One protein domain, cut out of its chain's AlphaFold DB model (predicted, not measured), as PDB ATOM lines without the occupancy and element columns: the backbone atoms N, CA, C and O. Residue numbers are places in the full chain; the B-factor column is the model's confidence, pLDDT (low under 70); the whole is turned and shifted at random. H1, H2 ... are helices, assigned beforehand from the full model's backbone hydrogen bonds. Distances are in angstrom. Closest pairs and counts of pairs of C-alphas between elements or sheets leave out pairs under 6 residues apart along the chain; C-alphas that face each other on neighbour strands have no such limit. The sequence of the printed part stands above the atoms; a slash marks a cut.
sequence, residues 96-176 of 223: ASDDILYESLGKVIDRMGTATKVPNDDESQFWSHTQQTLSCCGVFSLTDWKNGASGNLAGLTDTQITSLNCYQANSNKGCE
ATOM      1  N   ALA A  96     240.016 129.848 138.528       54.78
ATOM      2  CA  ALA A  96     239.161 129.929 137.345       54.78
ATOM      3  C   ALA A  96     237.746 129.401 137.631       54.78
ATOM      4  O   ALA A  96     236.771 129.988 137.181       54.78
ATOM      5  N   SER A  97     237.628 128.309 138.393       62.78
ATOM      6  CA  SER A  97     236.324 127.739 138.740       62.78
ATOM      7  C   SER A  97     235.581 128.611 139.749       62.78
ATOM      8  O   SER A  97     234.388 128.839 139.581       62.78
ATOM      9  N   ASP A  98     236.274 129.100 140.780       69.94
ATOM     10  CA  ASP A  98     235.641 129.866 141.852       69.94
ATOM     11  C   ASP A  98     235.212 131.251 141.349       69.94
ATOM     12  O   ASP A  98     234.090 131.663 141.619       69.94
ATOM     13  N   ASP A  99     236.040 131.939 140.553       72.94
ATOM     14  CA  ASP A  99     235.706 133.261 139.995       72.94
ATOM     15  C   ASP A  99     234.494 133.189 139.053       72.94
ATOM     16  O   ASP A  99     233.555 133.971 139.189       72.94
ATOM     17  N   ILE A 100     234.433 132.170 138.181       77.06
ATOM     18  CA  ILE A 100     233.267 131.928 137.312       77.06
ATOM     19  C   ILE A 100     232.016 131.610 138.143       77.06
ATOM     20  O   ILE A 100     230.929 132.112 137.846       77.06
ATOM     21  N   LEU A 101     232.146 130.786 139.191       80.06
ATOM     22  CA  LEU A 101     231.028 130.441 140.069       80.06
ATOM     23  C   LEU A 101     230.511 131.666 140.829       80.06
ATOM     24  O   LEU A 101     229.298 131.848 140.920       80.06
ATOM     25  N   TYR A 102     231.397 132.525 141.334       84.12
ATOM     26  CA  TYR A 102     231.009 133.764 142.004       84.12
ATOM     27  C   TYR A 102     230.429 134.798 141.035       84.12
ATOM     28  O   TYR A 102     229.457 135.468 141.382       84.12
ATOM     29  N   GLU A 103     230.941 134.899 139.809       84.69
ATOM     30  CA  GLU A 103     230.357 135.751 138.770       84.69
ATOM     31  C   GLU A 103     228.931 135.297 138.415       84.69
ATOM     32  O   GLU A 103     228.005 136.113 138.362       84.69
ATOM     33  N   SER A 104     228.730 133.989 138.221       84.12
ATOM     34  CA  SER A 104     227.411 133.378 137.999       84.12
ATOM     35  C   SER A 104     226.474 133.626 139.186       84.12
ATOM     36  O   SER A 104     225.347 134.091 139.004       84.12
ATOM     37  N   LEU A 105     226.957 133.412 140.414       87.75
ATOM     38  CA  LEU A 105     226.198 133.669 141.638       87.75
ATOM     39  C   LEU A 105     225.767 135.140 141.715       87.75
ATOM     40  O   LEU A 105     224.606 135.430 141.998       87.75
ATOM     41  N   GLY A 106     226.666 136.071 141.388       87.56
ATOM     42  CA  GLY A 106     226.375 137.503 141.328       87.56
ATOM     43  C   GLY A 106     225.270 137.845 140.327       87.56
ATOM     44  O   GLY A 106     224.361 138.601 140.666       87.56
ATOM     45  N   LYS A 107     225.291 137.235 139.133       87.19
ATOM     46  CA  LYS A 107     224.223 137.389 138.128       87.19
ATOM     47  C   LYS A 107     222.877 136.893 138.647       87.19
ATOM     48  O   LYS A 107     221.863 137.541 138.401       87.19
ATOM     49  N   VAL A 108     222.853 135.773 139.371       88.00
ATOM     50  CA  VAL A 108     221.615 135.258 139.972       88.00
ATOM     51  C   VAL A 108     221.096 136.205 141.046       88.00
ATOM     52  O   VAL A 108     219.907 136.505 141.045       88.00
ATOM     53  N   ILE A 109     221.958 136.723 141.926       88.50
ATOM     54  CA  ILE A 109     221.538 137.682 142.961       88.50
ATOM     55  C   ILE A 109     220.933 138.941 142.328       88.50
ATOM     56  O   ILE A 109     219.846 139.361 142.726       88.50
ATOM     57  N   ASP A 110     221.597 139.502 141.315       87.06
ATOM     58  CA  ASP A 110     221.123 140.686 140.591       87.06
ATOM     59  C   ASP A 110     219.750 140.449 139.940       87.06
ATOM     60  O   ASP A 110     218.805 141.215 140.142       87.06
ATOM     61  N   ARG A 111     219.602 139.324 139.227       85.62
ATOM     62  CA  ARG A 111     218.351 138.927 138.556       85.62
ATOM     63  C   ARG A 111     217.230 138.617 139.531       85.62
ATOM     64  O   ARG A 111     216.058 138.832 139.221       85.62
ATOM     65  N   MET A 112     217.579 138.075 140.690       84.38
ATOM     66  CA  MET A 112     216.611 137.698 141.700       84.38
ATOM     67  C   MET A 112     216.062 138.926 142.421       84.38
ATOM     68  O   MET A 112     214.889 138.899 142.767       84.38
ATOM     69  N   GLY A 113     216.833 140.011 142.578       76.31
ATOM     70  CA  GLY A 113     216.351 141.320 143.036       76.31
ATOM     71  C   GLY A 113     215.287 141.235 144.145       76.31
ATOM     72  O   GLY A 113     215.573 140.831 145.271       76.31
ATOM     73  N   THR A 114     214.034 141.573 143.810       70.06
ATOM     74  CA  THR A 114     212.852 141.432 144.695       70.06
ATOM     75  C   THR A 114     211.953 140.231 144.369       70.06
ATOM     76  O   THR A 114     210.937 140.011 145.030       70.06
ATOM     77  N   ALA A 115     212.294 139.446 143.348       75.38
ATOM     78  CA  ALA A 115     211.551 138.263 142.947       75.38
ATOM     79  C   ALA A 115     211.626 137.183 144.033       75.38
ATOM     80  O   ALA A 115     212.688 136.882 144.566       75.38
ATOM     81  N   THR A 116     210.483 136.570 144.335       72.56
ATOM     82  CA  THR A 116     210.339 135.473 145.312       72.56
ATOM     83  C   THR A 116     210.292 134.092 144.657       72.56
ATOM     84  O   THR A 116     210.150 133.076 145.335       72.56
ATOM     85  N   LYS A 117     210.391 134.052 143.327       83.81
ATOM     86  CA  LYS A 117     210.476 132.837 142.519       83.81
ATOM     87  C   LYS A 117     211.790 132.854 141.757       83.81
ATOM     88  O   LYS A 117     212.220 133.921 141.324       83.81
ATOM     89  N   VAL A 118     212.366 131.670 141.556       85.25
ATOM     90  CA  VAL A 118     213.551 131.486 140.715       85.25
ATOM     91  C   VAL A 118     213.240 132.031 139.319       85.25
ATOM     92  O   VAL A 118     212.281 131.557 138.697       85.25
ATOM     93  N   PRO A 119     213.991 133.032 138.831       85.88
ATOM     94  CA  PRO A 119     213.780 133.544 137.491       85.88
ATOM     95  C   PRO A 119     214.016 132.446 136.444       85.88
ATOM     96  O   PRO A 119     214.766 131.487 136.650       85.88
ATOM     97  N   ASN A 120     213.317 132.552 135.317       86.00
ATOM     98  CA  ASN A 120     213.424 131.579 134.232       86.00
ATOM     99  C   ASN A 120     214.608 131.919 133.315       86.00
ATOM    100  O   ASN A 120     214.417 132.253 132.149       86.00
ATOM    101  N   ASP A 121     215.814 131.901 133.877       83.94
ATOM    102  CA  ASP A 121     217.070 132.108 133.162       83.94
ATOM    103  C   ASP A 121     218.059 130.976 133.454       83.94
ATOM    104  O   ASP A 121     217.990 130.340 134.509       83.94
ATOM    105  N   ASP A 122     218.979 130.748 132.519       81.38
ATOM    106  CA  ASP A 122     219.899 129.609 132.547       81.38
ATOM    107  C   ASP A 122     220.727 129.542 133.840       81.38
ATOM    108  O   ASP A 122     220.916 128.458 134.386       81.38
ATOM    109  N   GLU A 123     221.160 130.689 134.376       82.31
ATOM    110  CA  GLU A 123     221.990 130.759 135.586       82.31
ATOM    111  C   GLU A 123     221.163 130.418 136.833       82.31
ATOM    112  O   GLU A 123     221.551 129.577 137.647       82.31
ATOM    113  N   SER A 124     219.979 131.018 136.974       87.44
ATOM    114  CA  SER A 124     219.091 130.749 138.111       87.44
ATOM    115  C   SER A 124     218.590 129.300 138.116       87.44
ATOM    116  O   SER A 124     218.510 128.671 139.175       87.44
ATOM    117  N   GLN A 125     218.283 128.744 136.937       87.19
ATOM    118  CA  GLN A 125     217.893 127.339 136.788       87.19
ATOM    119  C   GLN A 125     219.065 126.394 137.063       87.19
ATOM    120  O   GLN A 125     218.885 125.399 137.770       87.19
ATOM    121  N   PHE A 126     220.270 126.723 136.583       86.12
ATOM    122  CA  PHE A 126     221.492 125.984 136.896       86.12
ATOM    123  C   PHE A 126     221.706 125.882 138.408       86.12
ATOM    124  O   PHE A 126     221.860 124.775 138.932       86.12
ATOM    125  N   TRP A 127     221.653 127.004 139.131       89.00
ATOM    126  CA  TRP A 127     221.842 127.013 140.581       89.00
ATOM    127  C   TRP A 127     220.738 126.259 141.320       89.00
ATOM    128  O   TRP A 127     221.036 125.429 142.180       89.00
ATOM    129  N   SER A 128     219.475 126.480 140.952       89.12
ATOM    130  CA  SER A 128     218.332 125.786 141.555       89.12
ATOM    131  C   SER A 128     218.433 124.264 141.404       89.12
ATOM    132  O   SER A 128     218.297 123.523 142.383       89.12
ATOM    133  N   HIS A 129     218.732 123.791 140.192       87.56
ATOM    134  CA  HIS A 129     218.842 122.365 139.901       87.56
ATOM    135  C   HIS A 129     220.078 121.739 140.548       87.56
ATOM    136  O   HIS A 129     220.021 120.623 141.072       87.56
ATOM    137  N   THR A 130     221.196 122.463 140.559       86.50
ATOM    138  CA  THR A 130     222.444 121.962 141.132       86.50
ATOM    139  C   THR A 130     222.352 121.822 142.646       86.50
ATOM    140  O   THR A 130     222.709 120.773 143.181       86.50
ATOM    141  N   GLN A 131     221.810 122.825 143.343       91.06
ATOM    142  CA  GLN A 131     221.622 122.766 144.796       91.06
ATOM    143  C   GLN A 131     220.657 121.646 145.196       91.06
ATOM    144  O   GLN A 131     220.924 120.920 146.157       91.06
ATOM    145  N   GLN A 132     219.598 121.429 144.409       90.81
ATOM    146  CA  GLN A 132     218.677 120.312 144.606       90.81
ATOM    147  C   GLN A 132     219.369 118.952 144.411       90.81
ATOM    148  O   GLN A 132     219.247 118.063 145.254       90.81
ATOM    149  N   THR A 133     220.122 118.792 143.322       87.38
ATOM    150  CA  THR A 133     220.741 117.513 142.931       87.38
ATOM    151  C   THR A 133     221.916 117.134 143.829       87.38
ATOM    152  O   THR A 133     222.101 115.966 144.180       87.38
ATOM    153  N   LEU A 134     222.731 118.116 144.214       86.69
ATOM    154  CA  LEU A 134     223.927 117.910 145.027       86.69
ATOM    155  C   LEU A 134     223.675 118.082 146.527       86.69
ATOM    156  O   LEU A 134     224.555 117.753 147.317       86.69
ATOM    157  N   SER A 135     222.486 118.545 146.935       90.94
ATOM    158  CA  SER A 135     222.162 118.827 148.342       90.94
ATOM    159  C   SER A 135     223.214 119.732 149.004       90.94
ATOM    160  O   SER A 135     223.729 119.445 150.087       90.94
ATOM    161  N   CYS A 136     223.539 120.825 148.320       90.81
ATOM    162  CA  CYS A 136     224.535 121.821 148.711       90.81
ATOM    163  C   CYS A 136     223.929 123.228 148.644       90.81
ATOM    164  O   CYS A 136     222.811 123.406 148.156       90.81
ATOM    165  N   CYS A 137     224.650 124.227 149.143       91.25
ATOM    166  CA  CYS A 137     224.221 125.612 149.071       91.25
ATOM    167  C   CYS A 137     225.381 126.590 148.891       91.25
ATOM    168  O   CYS A 137     226.349 126.552 149.653       91.25
ATOM    169  N   GLY A 138     225.223 127.499 147.926       88.44
ATOM    170  CA  GLY A 138     226.225 128.508 147.589       88.44
ATOM    171  C   GLY A 138     227.507 127.886 147.040       88.44
ATOM    172  O   GLY A 138     227.578 126.677 146.797       88.44
ATOM    173  N   VAL A 139     228.536 128.705 146.844       87.69
ATOM    174  CA  VAL A 139     229.845 128.217 146.387       87.69
ATOM    175  C   VAL A 139     230.508 127.434 147.521       87.69
ATOM    176  O   VAL A 139     230.760 126.234 147.383       87.69
ATOM    177  N   PHE A 140     230.676 128.072 148.679       86.19
ATOM    178  CA  PHE A 140     231.211 127.479 149.904       86.19
ATOM    179  C   PHE A 140     230.150 127.272 150.982       86.19
ATOM    180  O   PHE A 140     230.265 126.325 151.764       86.19
ATOM    181  N   SER A 141     229.144 128.145 151.063       88.44
ATOM    182  CA  SER A 141     228.051 127.998 152.024       88.44
ATOM    183  C   SER A 141     226.857 128.902 151.713       88.44
ATOM    184  O   SER A 141     226.900 129.790 150.864       88.44
ATOM    185  N   LEU A 142     225.794 128.755 152.502       88.69
ATOM    186  CA  LEU A 142     224.613 129.618 152.437       88.69
ATOM    187  C   LEU A 142     224.925 131.112 152.638       88.69
ATOM    188  O   LEU A 142     224.159 131.959 152.177       88.69
ATOM    189  N   THR A 143     226.043 131.460 153.285       87.50
ATOM    190  CA  THR A 143     226.425 132.867 153.467       87.50
ATOM    191  C   THR A 143     226.773 133.563 152.159       87.50
ATOM    192  O   THR A 143     226.639 134.779 152.100       87.50
ATOM    193  N   ASP A 144     227.174 132.828 151.117       87.44
ATOM    194  CA  ASP A 144     227.498 133.415 149.808       87.44
ATOM    195  C   ASP A 144     226.277 134.118 149.201       87.44
ATOM    196  O   ASP A 144     226.379 135.210 148.644       87.44
ATOM    197  N   TRP A 145     225.088 133.543 149.402       88.81
ATOM    198  CA  TRP A 145     223.831 134.164 148.994       88.81
ATOM    199  C   TRP A 145     223.458 135.363 149.865       88.81
ATOM    200  O   TRP A 145     222.942 136.350 149.351       88.81
ATOM    201  N   LYS A 146     223.715 135.292 151.178       87.25
ATOM    202  CA  LYS A 146     223.335 136.337 152.149       87.25
ATOM    203  C   LYS A 146     224.240 137.562 152.136       87.25
ATOM    204  O   LYS A 146     223.771 138.660 152.416       87.25
ATOM    205  N   ASN A 147     225.519 137.374 151.840       83.25
ATOM    206  CA  ASN A 147     226.512 138.445 151.874       83.25
ATOM    207  C   ASN A 147     226.721 139.098 150.501       83.25
ATOM    208  O   ASN A 147     227.429 140.097 150.419       83.25
ATOM    209  N   GLY A 148     226.099 138.552 149.449       71.56
ATOM    210  CA  GLY A 148     226.372 138.939 148.071       71.56
ATOM    211  C   GLY A 148     227.654 138.282 147.549       71.56
ATOM    212  O   GLY A 148     228.646 138.173 148.265       71.56
ATOM    213  N   ALA A 149     227.655 137.866 146.277       66.81
ATOM    214  CA  ALA A 149     228.845 137.318 145.608       66.81
ATOM    215  C   ALA A 149     230.009 138.322 145.534       66.81
ATOM    216  O   ALA A 149     231.170 137.948 145.412       66.81
ATOM    217  N   SER A 150     229.672 139.612 145.564       57.84
ATOM    218  CA  SER A 150     230.576 140.749 145.459       57.84
ATOM    219  C   SER A 150     230.088 141.819 146.428       57.84
ATOM    220  O   SER A 150     228.881 142.047 146.514       57.84
ATOM    221  N   GLY A 151     231.001 142.486 147.141       56.47
ATOM    222  CA  GLY A 151     230.696 143.401 148.257       56.47
ATOM    223  C   GLY A 151     229.804 144.611 147.933       56.47
ATOM    224  O   GLY A 151     229.522 145.404 148.825       56.47
ATOM    225  N   ASN A 152     229.354 144.746 146.683       63.62
ATOM    226  CA  ASN A 152     228.455 145.794 146.208       63.62
ATOM    227  C   ASN A 152     227.011 145.317 145.950       63.62
ATOM    228  O   ASN A 152     226.155 146.160 145.687       63.62
ATOM    229  N   LEU A 153     226.717 144.008 145.999       71.88
ATOM    230  CA  LEU A 153     225.350 143.488 145.850       71.88
ATOM    231  C   LEU A 153     224.742 143.161 147.214       71.88
ATOM    232  O   LEU A 153     225.359 142.492 148.040       71.88
ATOM    233  N   ALA A 154     223.496 143.588 147.425       79.31
ATOM    234  CA  ALA A 154     222.711 143.139 148.566       79.31
ATOM    235  C   ALA A 154     222.411 141.641 148.417       79.31
ATOM    236  O   ALA A 154     221.963 141.197 147.362       79.31
ATOM    237  N   GLY A 155     222.674 140.862 149.464       84.19
ATOM    238  CA  GLY A 155     222.375 139.437 149.451       84.19
ATOM    239  C   GLY A 155     220.879 139.127 149.481       84.19
ATOM    240  O   GLY A 155     220.030 139.985 149.725       84.19
ATOM    241  N   LEU A 156     220.564 137.859 149.236       88.19
ATOM    242  CA  LEU A 156     219.204 137.345 149.138       88.19
ATOM    243  C   LEU A 156     218.570 137.088 150.506       88.19
ATOM    244  O   LEU A 156     219.236 136.760 151.492       88.19
ATOM    245  N   THR A 157     217.240 137.167 150.544       87.94
ATOM    246  CA  THR A 157     216.436 136.801 151.718       87.94
ATOM    247  C   THR A 157     216.296 135.283 151.867       87.94
ATOM    248  O   THR A 157     216.404 134.533 150.896       87.94
ATOM    249  N   ASP A 158     215.958 134.802 153.068       86.50
ATOM    250  CA  ASP A 158     215.770 133.362 153.320       86.50
ATOM    251  C   ASP A 158     214.687 132.730 152.423       86.50
ATOM    252  O   ASP A 158     214.809 131.574 152.014       86.50
ATOM    253  N   THR A 159     213.648 133.491 152.059       85.75
ATOM    254  CA  THR A 159     212.587 133.014 151.153       85.75
ATOM    255  C   THR A 159     213.104 132.775 149.734       85.75
ATOM    256  O   THR A 159     212.804 131.748 149.127       85.75
ATOM    257  N   GLN A 160     213.946 133.680 149.235       88.12
ATOM    258  CA  GLN A 160     214.589 133.582 147.927       88.12
ATOM    259  C   GLN A 160     215.590 132.426 147.888       88.12
ATOM    260  O   GLN A 160     215.561 131.609 146.970       88.12
ATOM    261  N   ILE A 161     216.404 132.290 148.935       88.31
ATOM    262  CA  ILE A 161     217.373 131.196 149.078       88.31
ATOM    263  C   ILE A 161     216.662 129.835 149.099       88.31
ATOM    264  O   ILE A 161     217.083 128.898 148.419       88.31
ATOM    265  N   THR A 162     215.533 129.741 149.807       88.62
ATOM    266  CA  THR A 162     214.721 128.516 149.834       88.62
ATOM    267  C   THR A 162     214.133 128.201 148.456       88.62
ATOM    268  O   THR A 162     214.057 127.033 148.078       88.62
ATOM    269  N   SER A 163     213.765 129.222 147.670       88.44
ATOM    270  CA  SER A 163     213.267 129.027 146.300       88.44
ATOM    271  C   SER A 163     214.324 128.429 145.360       88.44
ATOM    272  O   SER A 163     213.973 127.672 144.460       88.44
ATOM    273  N   LEU A 164     215.612 128.677 145.625       88.69
ATOM    274  CA  LEU A 164     216.750 128.072 144.923       88.69
ATOM    275  C   LEU A 164     217.080 126.643 145.403       88.69
ATOM    276  O   LEU A 164     218.145 126.122 145.078       88.69
ATOM    277  N   ASN A 165     216.215 125.999 146.194       90.50
ATOM    278  CA  ASN A 165     216.455 124.686 146.812       90.50
ATOM    279  C   ASN A 165     217.662 124.638 147.765       90.50
ATOM    280  O   ASN A 165     218.189 123.565 148.061       90.50
ATOM    281  N   CYS A 166     218.095 125.788 148.285       88.56
ATOM    282  CA  CYS A 166     219.066 125.825 149.365       88.56
ATOM    283  C   CYS A 166     218.342 125.787 150.720       88.56
ATOM    284  O   CYS A 166     217.721 126.757 151.150       88.56
ATOM    285  N   TYR A 167     218.448 124.650 151.411       86.75
ATOM    286  CA  TYR A 167     217.840 124.438 152.725       86.75
ATOM    287  C   TYR A 167     218.862 124.542 153.856       86.75
ATOM    288  O   TYR A 167     220.033 124.196 153.695       86.75
ATOM    289  N   GLN A 168     218.393 124.918 155.050       78.06
ATOM    290  CA  GLN A 168     219.236 125.065 156.242       78.06
ATOM    291  C   GLN A 168     219.971 123.768 156.627       78.06
ATOM    292  O   GLN A 168     221.089 123.823 157.126       78.06
ATOM    293  N   ALA A 169     219.400 122.598 156.321       80.31
ATOM    294  CA  ALA A 169     220.061 121.303 156.519       80.31
ATOM    295  C   ALA A 169     221.393 121.169 155.745       80.31
ATOM    296  O   ALA A 169     222.273 120.417 156.160       80.31
ATOM    297  N   ASN A 170     221.552 121.923 154.652       82.31
ATOM    298  CA  ASN A 170     222.738 121.936 153.797       82.31
ATOM    299  C   ASN A 170     223.496 123.273 153.867       82.31
ATOM    300  O   ASN A 170     224.365 123.524 153.036       82.31
ATOM    301  N   SER A 171     223.210 124.130 154.858       79.06
ATOM    302  CA  SER A 171     223.760 125.494 154.920       79.06
ATOM    303  C   SER A 171     225.287 125.546 154.968       79.06
ATOM    304  O   SER A 171     225.880 126.512 154.499       79.06
ATOM    305  N   ASN A 172     225.912 124.508 155.530       84.12
ATOM    306  CA  ASN A 172     227.358 124.421 155.737       84.12
ATOM    307  C   ASN A 172     228.066 123.592 154.648       84.12
ATOM    308  O   ASN A 172     229.252 123.295 154.783       84.12
ATOM    309  N   LYS A 173     227.342 123.161 153.607       88.00
ATOM    310  CA  LYS A 173     227.881 122.358 152.504       88.00
ATOM    311  C   LYS A 173     227.942 123.194 151.228       88.00
ATOM    312  O   LYS A 173     226.924 123.368 150.566       88.00
ATOM    313  N   GLY A 174     229.131 123.661 150.873       87.06
ATOM    314  CA  GLY A 174     229.366 124.370 149.615       87.06
ATOM    315  C   GLY A 174     229.249 123.470 148.391       87.06
ATOM    316  O   GLY A 174     229.720 122.327 148.406       87.06
ATOM    317  N   CYS A 175     228.643 123.989 147.324       86.19
ATOM    318  CA  CYS A 175     228.490 123.252 146.077       86.19
ATOM    319  C   CYS A 175     229.814 123.013 145.355       86.19
ATOM    320  O   CYS A 175     229.947 121.981 144.706       86.19
ATOM    321  N   GLU A 176     230.814 123.881 145.511       83.44
ATOM    322  CA  GLU A 176     232.119 123.729 144.851       83.44
ATOM    323  C   GLU A 176     232.796 122.403 145.233       83.44
ATOM    324  O   GLU A 176     233.241 121.631 144.376       83.44
TER     325      GLU A 176
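What this domain is: This is residues 96 to 176 of the 223 residues of an uncharacterized protein of Diploscapter pachys (UniProt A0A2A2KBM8). Two longer helices, H1 and H2, meet steeply, H2 packing by its beginning on H1, while the short helices H3 and H4, with loops, lie to one side of this pair. The printed part has 81 residues with four named helices, H1 to H4 in order, and no named strand: all helix. It is compact, with a radius of gyration of the C-alphas of 10.9 A, and rounded, spanning 28 by 24 by 22 A.

Where its parts are: Find C-alpha 96 at (239.161, 129.929, 137.345); H1 runs from there to residue 112, 24.2 A. H2, residues 122 to 134, measures 17.6 A. H3 is residues 143 to 147; H4, residues 158 to 163, ends at C-alpha 163, (213.267, 129.027, 146.300).

How they stand to each other: Look at Val 108 and Ser 124, whose C-alphas, 5.5 A apart, are the closest where H1 and H2 touch, opposite ways at a steep tilt of 68 degrees, only just short of about perpendicular. H3 and H4 are close but not clearly touching, the closest C-alphas being Trp 145 and Ile 161, 7.1 A. H2 and H3 are apart. In H1, H2, H3 and H4 every O i to N i+4 pair is within hydrogen-bond range.

The domain as a whole: The printed part has no cut, and its three links are short. Residues 164 to 176 hold no named element. Confidence is under 70 at residues 96 to 98 and 149 to 152.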